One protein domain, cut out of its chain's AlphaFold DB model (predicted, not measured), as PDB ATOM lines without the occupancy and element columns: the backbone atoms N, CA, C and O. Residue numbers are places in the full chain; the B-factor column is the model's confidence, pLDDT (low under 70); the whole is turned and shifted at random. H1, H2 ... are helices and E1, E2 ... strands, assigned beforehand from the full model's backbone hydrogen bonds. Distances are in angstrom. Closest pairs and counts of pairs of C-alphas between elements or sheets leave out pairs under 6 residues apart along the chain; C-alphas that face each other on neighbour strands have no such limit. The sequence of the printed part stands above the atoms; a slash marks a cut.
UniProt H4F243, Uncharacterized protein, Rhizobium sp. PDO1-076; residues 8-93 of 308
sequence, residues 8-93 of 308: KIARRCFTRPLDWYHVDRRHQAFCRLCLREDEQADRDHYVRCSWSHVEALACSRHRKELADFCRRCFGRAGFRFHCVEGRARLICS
ATOM      1  N   LYS A   8     521.996 568.299 376.328       33.66
ATOM      2  CA  LYS A   8     520.724 568.881 375.853       33.66
ATOM      3  C   LYS A   8     519.527 568.491 376.718       33.66
ATOM      4  O   LYS A   8     518.678 569.344 376.949       33.66
ATOM      5  N   ILE A   9     519.446 567.254 377.211       40.97
ATOM      6  CA  ILE A   9     518.384 566.828 378.142       40.97
ATOM      7  C   ILE A   9     518.547 567.546 379.487       40.97
ATOM      8  O   ILE A   9     517.576 568.084 380.006       40.97
ATOM      9  N   ALA A  10     519.775 567.651 380.002       44.22
ATOM     10  CA  ALA A  10     520.066 568.402 381.220       44.22
ATOM     11  C   ALA A  10     519.784 569.909 381.070       44.22
ATOM     12  O   ALA A  10     519.331 570.533 382.024       44.22
ATOM     13  N   ARG A  11     520.011 570.491 379.880       43.25
ATOM     14  CA  ARG A  11     519.760 571.913 379.581       43.25
ATOM     15  C   ARG A  11     518.300 572.245 379.256       43.25
ATOM     16  O   ARG A  11     517.874 573.346 379.568       43.25
ATOM     17  N   ARG A  12     517.520 571.315 378.687       37.41
ATOM     18  CA  ARG A  12     516.076 571.502 378.418       37.41
ATOM     19  C   ARG A  12     515.219 571.616 379.684       37.41
ATOM     20  O   ARG A  12     514.073 572.030 379.586       37.41
ATOM     21  N   CYS A  13     515.754 571.257 380.850       50.94
ATOM     22  CA  CYS A  13     515.050 571.372 382.130       50.94
ATOM     23  C   CYS A  13     515.209 572.738 382.814       50.94
ATOM     24  O   CYS A  13     514.558 572.960 383.833       50.94
ATOM     25  N   PHE A  14     516.064 573.630 382.305       57.88
ATOM     26  CA  PHE A  14     516.266 574.953 382.894       57.88
ATOM     27  C   PHE A  14     515.501 575.996 382.083       57.88
ATOM     28  O   PHE A  14     515.921 576.387 380.998       57.88
ATOM     29  N   THR A  15     514.359 576.425 382.612       71.31
ATOM     30  CA  THR A  15     513.557 577.528 382.064       71.31
ATOM     31  C   THR A  15     514.115 578.898 382.459       71.31
ATOM     32  O   THR A  15     513.698 579.907 381.905       71.31
ATOM     33  N   ARG A  16     515.075 578.936 383.396       76.06
ATOM     34  CA  ARG A  16     515.687 580.149 383.957       76.06
ATOM     35  C   ARG A  16     517.220 580.127 383.811       76.06
ATOM     36  O   ARG A  16     517.796 579.062 383.566       76.06
ATOM     37  N   PRO A  17     517.917 581.264 383.981       78.12
ATOM     38  CA  PRO A  17     519.377 581.275 384.064       78.12
ATOM     39  C   PRO A  17     519.899 580.450 385.262       78.12
ATOM     40  O   PRO A  17     519.208 580.277 386.265       78.12
ATOM     41  N   LEU A  18     521.113 579.893 385.154       76.88
ATOM     42  CA  LEU A  18     521.636 578.887 386.100       76.88
ATOM     43  C   LEU A  18     521.823 579.394 387.540       76.88
ATOM     44  O   LEU A  18     521.742 578.604 388.476       76.88
ATOM     45  N   ASP A  19     522.057 580.690 387.724       78.38
ATOM     46  CA  ASP A  19     522.183 581.364 389.023       78.38
ATOM     47  C   ASP A  19     520.859 581.442 389.805       78.38
ATOM     48  O   ASP A  19     520.867 581.737 391.002       78.38
ATOM     49  N   TRP A  20     519.740 581.097 389.162       85.44
ATOM     50  CA  TRP A  20     518.420 580.935 389.784       85.44
ATOM     51  C   TRP A  20     518.117 579.497 390.199       85.44
ATOM     52  O   TRP A  20     517.032 579.206 390.710       85.44
ATOM     53  N   TYR A  21     519.096 578.606 390.042       84.38
ATOM     54  CA  TYR A  21     519.061 577.251 390.566       84.38
ATOM     55  C   TYR A  21     520.131 577.051 391.637       84.38
ATOM     56  O   TYR A  21     521.172 577.708 391.673       84.38
ATOM     57  N   HIS A  22     519.890 576.086 392.518       78.56
ATOM     58  CA  HIS A  22     520.909 575.626 393.452       78.56
ATOM     59  C   HIS A  22     522.124 575.037 392.718       78.56
ATOM     60  O   HIS A  22     521.987 574.069 391.967       78.56
ATOM     61  N   VAL A  23     523.323 575.549 393.017       72.12
ATOM     62  CA  VAL A  23     524.578 575.053 392.419       72.12
ATOM     63  C   VAL A  23     524.903 573.631 392.886       72.12
ATOM     64  O   VAL A  23     525.341 572.803 392.091       72.12
ATOM     65  N   ASP A  24     524.656 573.317 394.163       73.25
ATOM     66  CA  ASP A  24     524.884 571.980 394.714       73.25
ATOM     67  C   ASP A  24     523.569 571.287 395.091       73.25
ATOM     68  O   ASP A  24     522.929 571.609 396.097       73.25
ATOM     69  N   ARG A  25     523.208 570.266 394.305       72.25
ATOM     70  CA  ARG A  25     522.018 569.429 394.527       72.25
ATOM     71  C   ARG A  25     522.029 568.703 395.871       72.25
ATOM     72  O   ARG A  25     520.966 568.371 396.384       72.25
ATOM     73  N   ARG A  26     523.198 568.466 396.477       70.06
ATOM     74  CA  ARG A  26     523.288 567.841 397.808       70.06
ATOM     75  C   ARG A  26     522.741 568.753 398.901       70.06
ATOM     76  O   ARG A  26     522.250 568.244 399.905       70.06
ATOM     77  N   HIS A  27     522.802 570.065 398.691       72.31
ATOM     78  CA  HIS A  27     522.311 571.101 399.603       72.31
ATOM     79  C   HIS A  27     520.965 571.683 399.149       72.31
ATOM     80  O   HIS A  27     520.528 572.727 399.639       72.31
ATOM     81  N   GLN A  28     520.307 571.026 398.193       82.62
ATOM     82  CA  GLN A  28     518.965 571.385 397.781       82.62
ATOM     83  C   GLN A  28     517.985 571.137 398.929       82.62
ATOM     84  O   GLN A  28     518.033 570.099 399.592       82.62
ATOM     85  N   ALA A  29     517.102 572.102 399.162       89.44
ATOM     86  CA  ALA A  29     516.083 571.967 400.184       89.44
ATOM     87  C   ALA A  29     514.950 571.054 399.688       89.44
ATOM     88  O   ALA A  29     514.707 570.936 398.490       89.44
ATOM     89  N   PHE A  30     514.250 570.379 400.593       91.75
ATOM     90  CA  PHE A  30     513.144 569.487 400.227       91.75
ATOM     91  C   PHE A  30     512.029 569.498 401.260       91.75
ATOM     92  O   PHE A  30     512.246 569.770 402.443       91.75
ATOM     93  N   CYS A  31     510.820 569.134 400.836       92.75
ATOM     94  CA  CYS A  31     509.720 568.934 401.765       92.75
ATOM     95  C   CYS A  31     509.720 567.493 402.276       92.75
ATOM     96  O   CYS A  31     509.593 566.534 401.516       92.75
ATOM     97  N   ARG A  32     509.818 567.333 403.594       90.75
ATOM     98  CA  ARG A  32     509.810 566.014 404.240       90.75
ATOM     99  C   ARG A  32     508.452 565.326 404.202       90.75
ATOM    100  O   ARG A  32     508.418 564.105 404.156       90.75
ATOM    101  N   LEU A  33     507.360 566.092 404.218       91.88
ATOM    102  CA  LEU A  33     506.004 565.550 404.119       91.88
ATOM    103  C   LEU A  33     505.755 564.964 402.732       91.88
ATOM    104  O   LEU A  33     505.337 563.823 402.633       91.88
ATOM    105  N   CYS A  34     506.146 565.684 401.682       94.06
ATOM    106  CA  CYS A  34     506.166 565.167 400.316       94.06
ATOM    107  C   CYS A  34     506.946 563.841 400.201       94.06
ATOM    108  O   CYS A  34     506.467 562.892 399.595       94.06
ATOM    109  N   LEU A  35     508.139 563.749 400.802       93.12
ATOM    110  CA  LEU A  35     508.916 562.501 400.786       93.12
ATOM    111  C   LEU A  35     508.263 561.387 401.617       93.12
ATOM    112  O   LEU A  35     508.325 560.227 401.233       93.12
ATOM    113  N   ARG A  36     507.605 561.729 402.728       91.88
ATOM    114  CA  ARG A  36     506.848 560.765 403.533       91.88
ATOM    115  C   ARG A  36     505.631 560.232 402.781       91.88
ATOM    116  O   ARG A  36     505.349 559.051 402.884       91.88
ATOM    117  N   GLU A  37     504.934 561.067 402.018       94.06
ATOM    118  CA  GLU A  37     503.837 560.624 401.150       94.06
ATOM    119  C   GLU A  37     504.331 559.704 400.027       94.06
ATOM    120  O   GLU A  37     503.612 558.792 399.629       94.06
ATOM    121  N   ASP A  38     505.548 559.922 399.508       93.75
ATOM    122  CA  ASP A  38     506.163 558.985 398.557       93.75
ATOM    123  C   ASP A  38     506.406 557.626 399.224       93.75
ATOM    124  O   ASP A  38     506.046 556.601 398.654       93.75
ATOM    125  N   GLU A  39     506.948 557.621 400.445       91.00
ATOM    126  CA  GLU A  39     507.163 556.406 401.239       91.00
ATOM    127  C   GLU A  39     505.844 555.685 401.572       91.00
ATOM    128  O   GLU A  39     505.737 554.485 401.346       91.00
ATOM    129  N   GLN A  40     504.824 556.414 402.037       92.19
ATOM    130  CA  GLN A  40     503.496 555.874 402.366       92.19
ATOM    131  C   GLN A  40     502.771 555.284 401.155       92.19
ATOM    132  O   GLN A  40     501.971 554.368 401.304       92.19
ATOM    133  N   ALA A  41     503.048 555.807 399.962       93.12
ATOM    134  CA  ALA A  41     502.497 555.293 398.718       93.12
ATOM    135  C   ALA A  41     503.384 554.223 398.057       93.12
ATOM    136  O   ALA A  41     503.183 553.925 396.880       93.12
ATOM    137  N   ASP A  42     504.388 553.706 398.771       91.69
ATOM    138  CA  ASP A  42     505.381 552.751 398.275       91.69
ATOM    139  C   ASP A  42     506.027 553.175 396.938       91.69
ATOM    140  O   ASP A  42     506.228 552.397 396.005       91.69
ATOM    141  N   ARG A  43     506.360 554.463 396.822       92.12
ATOM    142  CA  ARG A  43     507.080 555.032 395.676       92.12
ATOM    143  C   ARG A  43     508.503 555.391 396.053       92.12
ATOM    144  O   ARG A  43     508.832 555.599 397.219       92.12
ATOM    145  N   ASP A  44     509.362 555.498 395.047       94.25
ATOM    146  CA  ASP A  44     510.690 556.080 395.215       94.25
ATOM    147  C   ASP A  44     510.588 557.539 395.665       94.25
ATOM    148  O   ASP A  44     509.740 558.302 395.199       94.25
ATOM    149  N   HIS A  45     511.491 557.948 396.556       93.19
ATOM    150  CA  HIS A  45     511.689 559.363 396.824       93.19
ATOM    151  C   HIS A  45     512.203 560.028 395.549       93.19
ATOM    152  O   HIS A  45     513.116 559.524 394.896       93.19
ATOM    153  N   TYR A  46     511.697 561.219 395.258       89.62
ATOM    154  CA  TYR A  46     512.250 562.061 394.208       89.62
ATOM    155  C   TYR A  46     512.262 563.527 394.636       89.62
ATOM    156  O   TYR A  46     511.463 563.993 395.459       89.62
ATOM    157  N   VAL A  47     513.216 564.268 394.083       86.44
ATOM    158  CA  VAL A  47     513.324 565.710 394.280       86.44
ATOM    159  C   VAL A  47     512.417 566.397 393.271       86.44
ATOM    160  O   VAL A  47     512.495 566.133 392.072       86.44
ATOM    161  N   ARG A  48     511.542 567.278 393.755       89.06
ATOM    162  CA  ARG A  48     510.614 568.018 392.899       89.06
ATOM    163  C   ARG A  48     511.386 569.130 392.202       89.06
ATOM    164  O   ARG A  48     512.222 569.778 392.828       89.06
ATOM    165  N   CYS A  49     511.076 569.381 390.931       84.50
ATOM    166  CA  CYS A  49     511.751 570.429 390.160       84.50
ATOM    167  C   CYS A  49     511.589 571.810 390.808       84.50
ATOM    168  O   CYS A  49     512.562 572.550 390.893       84.50
ATOM    169  N   SER A  50     510.417 572.117 391.371       86.62
ATOM    170  CA  SER A  50     510.167 573.392 392.059       86.62
ATOM    171  C   SER A  50     511.093 573.641 393.250       86.62
ATOM    172  O   SER A  50     511.383 574.784 393.564       86.62
ATOM    173  N   TRP A  51     511.625 572.598 393.893       90.88
ATOM    174  CA  TRP A  51     512.576 572.760 394.997       90.88
ATOM    175  C   TRP A  51     513.981 573.139 394.530       90.88
ATOM    176  O   TRP A  51     514.879 573.290 395.351       90.88
ATOM    177  N   SER A  52     514.235 573.148 393.218       87.56
ATOM    178  CA  SER A  52     515.555 573.470 392.660       87.56
ATOM    179  C   SER A  52     515.763 574.961 392.464       87.56
ATOM    180  O   SER A  52     516.901 575.381 392.248       87.56
ATOM    181  N   HIS A  53     514.692 575.743 392.566       90.38
ATOM    182  CA  HIS A  53     514.752 577.184 392.439       90.38
ATOM    183  C   HIS A  53     515.269 577.819 393.728       90.38
ATOM    184  O   HIS A  53     514.997 577.337 394.832       90.38
ATOM    185  N   VAL A  54     516.013 578.913 393.597       91.12
ATOM    186  CA  VAL A  54     516.587 579.608 394.754       91.12
ATOM    187  C   VAL A  54     515.512 580.187 395.675       91.12
ATOM    188  O   VAL A  54     515.695 580.190 396.889       91.12
ATOM    189  N   GLU A  55     514.369 580.605 395.143       93.00
ATOM    190  CA  GLU A  55     513.252 581.141 395.921       93.00
ATOM    191  C   GLU A  55     512.375 580.074 396.580       93.00
ATOM    192  O   GLU A  55     511.469 580.420 397.324       93.00
ATOM    193  N   ALA A  56     512.641 578.782 396.378       93.06
ATOM    194  CA  ALA A  56     511.881 577.724 397.029       93.06
ATOM    195  C   ALA A  56     512.213 577.654 398.533       93.06
ATOM    196  O   ALA A  56     513.134 576.954 398.955       93.06
ATOM    197  N   LEU A  57     511.456 578.391 399.352       93.06
ATOM    198  CA  LEU A  57     511.657 578.462 400.807       93.06
ATOM    199  C   LEU A  57     510.698 577.558 401.593       93.06
ATOM    200  O   LEU A  57     511.055 577.002 402.636       93.06
ATOM    201  N   ALA A  58     509.487 577.368 401.073       94.00
ATOM    202  CA  ALA A  58     508.444 576.555 401.680       94.00
ATOM    203  C   ALA A  58     507.758 575.656 400.644       94.00
ATOM    204  O   ALA A  58     507.744 575.921 399.445       94.00
ATOM    205  N   CYS A  59     507.178 574.562 401.123       94.25
ATOM    206  CA  CYS A  59     506.346 573.682 400.321       94.25
ATOM    207  C   CYS A  59     504.942 574.271 400.189       94.25
ATOM    208  O   CYS A  59     504.243 574.392 401.193       94.25
ATOM    209  N   SER A  60     504.497 574.558 398.965       92.94
ATOM    210  CA  SER A  60     503.136 575.038 398.697       92.94
ATOM    211  C   SER A  60     502.058 574.015 399.069       92.94
ATOM    212  O   SER A  60     501.024 574.388 399.609       92.94
ATOM    213  N   ARG A  61     502.323 572.718 398.853       93.94
ATOM    214  CA  ARG A  61     501.385 571.626 399.166       93.94
ATOM    215  C   ARG A  61     501.180 571.428 400.668       93.94
ATOM    216  O   ARG A  61     500.057 571.248 401.116       93.94
ATOM    217  N   HIS A  62     502.265 571.425 401.442       92.38
ATOM    218  CA  HIS A  62     502.219 571.080 402.871       92.38
ATOM    219  C   HIS A  62     502.325 572.273 403.812       92.38
ATOM    220  O   HIS A  62     502.249 572.079 405.022       92.38
ATOM    221  N   ARG A  63     502.547 573.481 403.282       92.88
ATOM    222  CA  ARG A  63     502.713 574.719 404.060       92.88
ATOM    223  C   ARG A  63     503.737 574.561 405.190       92.88
ATOM    224  O   ARG A  63     503.494 574.885 406.350       92.88
ATOM    225  N   LYS A  64     504.905 574.017 404.843       91.12
ATOM    226  CA  LYS A  64     506.054 573.842 405.745       91.12
ATOM    227  C   LYS A  64     507.321 574.347 405.080       91.12
ATOM    228  O   LYS A  64     507.486 574.152 403.876       91.12
ATOM    229  N   GLU A  65     508.224 574.925 405.867       91.00
ATOM    230  CA  GLU A  65     509.571 575.260 405.399       91.00
ATOM    231  C   GLU A  65     510.241 574.014 404.819       91.00
ATOM    232  O   GLU A  65     510.089 572.896 405.336       91.00
ATOM    233  N   LEU A  66     510.972 574.202 403.723       92.12
ATOM    234  CA  LEU A  66     511.808 573.135 403.202       92.12
ATOM    235  C   LEU A  66     512.936 572.834 404.202       92.12
ATOM    236  O   LEU A  66     513.266 573.626 405.081       92.12
ATOM    237  N   ALA A  67     513.521 571.647 404.107       89.50
ATOM    238  CA  ALA A  67     514.626 571.231 404.955       89.50
ATOM    239  C   ALA A  67     515.903 571.101 404.128       89.50
ATOM    240  O   ALA A  67     515.889 570.450 403.089       89.50
ATOM    241  N   ASP A  68     517.004 571.652 404.633       88.12
ATOM    242  CA  ASP A  68     518.341 571.555 404.031       88.12
ATOM    243  C   ASP A  68     519.402 570.991 405.003       88.12
ATOM    244  O   ASP A  68     520.596 570.960 404.706       88.12
ATOM    245  N   PHE A  69     518.969 570.512 406.173       86.31
ATOM    246  CA  PHE A  69     519.817 569.902 407.197       86.31
ATOM    247  C   PHE A  69     519.172 568.638 407.771       86.31
ATOM    248  O   PHE A  69     517.947 568.452 407.746       86.31
ATOM    249  N   CYS A  70     519.998 567.724 408.277       86.62
ATOM    250  CA  CYS A  70     519.518 566.503 408.913       86.62
ATOM    251  C   CYS A  70     519.024 566.807 410.330       86.62
ATOM    252  O   CYS A  70     519.777 567.349 411.122       86.62
ATOM    253  N   ARG A  71     517.803 566.406 410.713       83.19
ATOM    254  CA  ARG A  71     517.320 566.627 412.097       83.19
ATOM    255  C   ARG A  71     517.911 565.678 413.142       83.19
ATOM    256  O   ARG A  71     517.731 565.929 414.320       83.19
ATOM    257  N   ARG A  72     518.591 564.604 412.726       85.06
ATOM    258  CA  ARG A  72     519.227 563.667 413.662       85.06
ATOM    259  C   ARG A  72     520.624 564.116 414.070       85.06
ATOM    260  O   ARG A  72     520.926 564.146 415.249       85.06
ATOM    261  N   CYS A  73     521.482 564.426 413.097       85.38
ATOM    262  CA  CYS A  73     522.857 564.856 413.377       85.38
ATOM    263  C   CYS A  73     523.051 566.374 413.296       85.38
ATOM    264  O   CYS A  73     524.172 566.839 413.458       85.38
ATOM    265  N   PHE A  74     522.005 567.134 412.949       83.25
ATOM    266  CA  PHE A  74     522.055 568.579 412.666       83.25
ATOM    267  C   PHE A  74     523.050 568.980 411.561       83.25
ATOM    268  O   PHE A  74     523.233 570.158 411.259       83.25
ATOM    269  N   GLY A  75     523.645 567.988 410.894       81.75
ATOM    270  CA  GLY A  75     524.632 568.164 409.849       81.75
ATOM    271  C   GLY A  75     524.023 568.689 408.555       81.75
ATOM    272  O   GLY A  75     522.909 568.327 408.159       81.75
ATOM    273  N   ARG A  76     524.823 569.504 407.870       80.81
ATOM    274  CA  ARG A  76     524.555 570.078 406.546       80.81
ATOM    275  C   ARG A  76     525.429 569.455 405.458       80.81
ATOM    276  O   ARG A  76     525.618 570.064 404.424       80.81
ATOM    277  N   ALA A  77     525.933 568.233 405.655       79.19
ATOM    278  CA  ALA A  77     526.754 567.507 404.669       79.19
ATOM    279  C   ALA A  77     525.979 567.080 403.397       79.19
ATOM    280  O   ALA A  77     526.440 566.245 402.616       79.19
ATOM    281  N   GLY A  78     524.768 567.607 403.231       86.00
ATOM    282  CA  GLY A  78     523.836 567.280 402.177       86.00
ATOM    283  C   GLY A  78     523.210 565.892 402.279       86.00
ATOM    284  O   GLY A  78     523.379 565.147 403.254       86.00
ATOM    285  N   PHE A  79     522.471 565.554 401.229       88.69
ATOM    286  CA  PHE A  79     521.683 564.332 401.128       88.69
ATOM    287  C   PHE A  79     522.014 563.565 399.856       88.69
ATOM    288  O   PHE A  79     522.429 564.140 398.847       88.69
ATOM    289  N   ARG A  80     521.822 562.250 399.911       90.62
ATOM    290  CA  ARG A  80     522.039 561.347 398.781       90.62
ATOM    291  C   ARG A  80     520.929 560.315 398.704       90.62
ATOM    292  O   ARG A  80     520.335 559.963 399.721       90.62
ATOM    293  N   PHE A  81     520.671 559.825 397.501       91.38
ATOM    294  CA  PHE A  81     519.790 558.684 397.307       91.38
ATOM    295  C   PHE A  81     520.520 557.388 397.647       91.38
ATOM    296  O   PHE A  81     521.692 557.210 397.312       91.38
ATOM    297  N   HIS A  82     519.815 556.490 398.320       90.44
ATOM    298  CA  HIS A  82     520.265 555.142 398.613       90.44
ATOM    299  C   HIS A  82     519.113 554.166 398.404       90.44
ATOM    300  O   HIS A  82     517.962 554.508 398.662       90.44
ATOM    301  N   CYS A  83     519.423 552.966 397.921       91.94
ATOM    302  CA  CYS A  83     518.429 551.914 397.781       91.94
ATOM    303  C   CYS A  83     518.197 551.271 399.152       91.94
ATOM    304  O   CYS A  83     519.116 550.684 399.717       91.94
ATOM    305  N   VAL A  84     516.990 551.406 399.688       86.25
ATOM    306  CA  VAL A  84     516.544 550.775 400.934       86.25
ATOM    307  C   VAL A  84     515.325 549.941 400.575       86.25
ATOM    308  O   VAL A  84     514.376 550.477 400.012       86.25
ATOM    309  N   GLU A  85     515.384 548.633 400.834       86.50
ATOM    310  CA  GLU A  85     514.280 547.698 400.548       86.50
ATOM    311  C   GLU A  85     513.801 547.759 399.083       86.50
ATOM    312  O   GLU A  85     512.617 547.695 398.776       86.50
ATOM    313  N   GLY A  86     514.740 547.918 398.143       87.88
ATOM    314  CA  GLY A  86     514.429 547.987 396.711       87.88
ATOM    315  C   GLY A  86     513.889 549.337 396.231       87.88
ATOM    316  O   GLY A  86     513.607 549.474 395.042       87.88
ATOM    317  N   ARG A  87     513.787 550.336 397.117       91.44
ATOM    318  CA  ARG A  87     513.288 551.678 396.807       91.44
ATOM    319  C   ARG A  87     514.357 552.745 396.997       91.44
ATOM    320  O   ARG A  87     515.163 552.693 397.927       91.44
ATOM    321  N   ALA A  88     514.352 553.769 396.151       93.69
ATOM    322  CA  ALA A  88     515.216 554.926 396.334       93.69
ATOM    323  C   ALA A  88     514.711 555.773 397.514       93.69
ATOM    324  O   ALA A  88     513.583 556.273 397.526       93.69
ATOM    325  N   ARG A  89     515.563 555.952 398.523       92.62
ATOM    326  CA  ARG A  89     515.307 556.779 399.703       92.62
ATOM    327  C   ARG A  89     516.366 557.859 399.822       92.62
ATOM    328  O   ARG A  89     517.559 557.618 399.648       92.62
ATOM    329  N   LEU A  90     515.918 559.066 400.141       92.06
ATOM    330  CA  LEU A  90     516.807 560.177 400.456       92.06
ATOM    331  C   LEU A  90     517.325 560.009 401.892       92.06
ATOM    332  O   LEU A  90     516.539 559.972 402.843       92.06
ATOM    333  N   ILE A  91     518.644 559.917 402.044       91.00
ATOM    334  CA  ILE A  91     519.325 559.739 403.328       91.00
ATOM    335  C   ILE A  91     520.333 560.864 403.571       91.00
ATOM    336  O   ILE A  91     520.876 561.456 402.636       91.00
ATOM    337  N   CYS A  92     520.600 561.164 404.840       90.06
ATOM    338  CA  CYS A  92     521.672 562.081 405.214       90.06
ATOM    339  C   CYS A  92     523.037 561.502 404.825       90.06
ATOM    340  O   CYS A  92     523.344 560.362 405.168       90.06
ATOM    341  N   SER A  93     523.889 562.299 404.177       89.81
ATOM    342  CA  SER A  93     525.230 561.850 403.782       89.81
ATOM    343  C   SER A  93     526.172 561.615 404.968       89.81
ATOM    344  O   SER A  93     527.117 560.848 404.828       89.81
TER     345      SER A  93
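AT A GLANCE: This is residues 8 to 93 of the 308 residues of an uncharacterized protein of Rhizobium sp. PDO1-076 (UniProt H4F243). Little of this domain is regular structure: it is mostly loops, with the strand hairpin E1 and E2 at one side, H2 near E2, the short H3 nearest the middle, and H1 far out at one end. The printed part has 86 residues, in the order H1, H2, H3, E1, E2; the class is mixed, and named elements hold only 30 residues. The sheet, E1 - E2, is antiparallel. The whole is compact, with a radius of gyration of the C-alphas of 13.4 A and spans of 36 by 28 by 26 A.

HOW THE PARTS SIT: E1, residues 79 to 84, and E2, residues 87 to 92, form a hairpin with a tight link, antiparallel at 142 degrees; N 82 and O 89 are within hydrogen-bond range at 2.9 A. H2, residues 32 to 40, and E2 are near each other, with 7 pairs of C-alphas within 10 A. H3, residues 49 to 52, and E2 are apart. H1, residues 8 to 12, is apart from H2, H3, E1 and E2. Every O i to N i+4 pair is within range in H1 and H2; H3 is too short for one.

IN THESE COORDINATES: E2 measures 15.8 A, E1 14.5 A, H2 12.1 A, H1 5.9 A and H3 5.5 A. C-alpha 8 is at (520.724, 568.881, 375.853) and C-alpha 92 at (521.672, 562.081, 405.214).

THE WHOLE: The C-alphas farthest apart, of Lys 8 and Arg 72, are 38.2 A apart. The printed part has no cut. The links H1 to H2 and H3 to E1 are long. Residues 8 to 14 have pLDDT under 70.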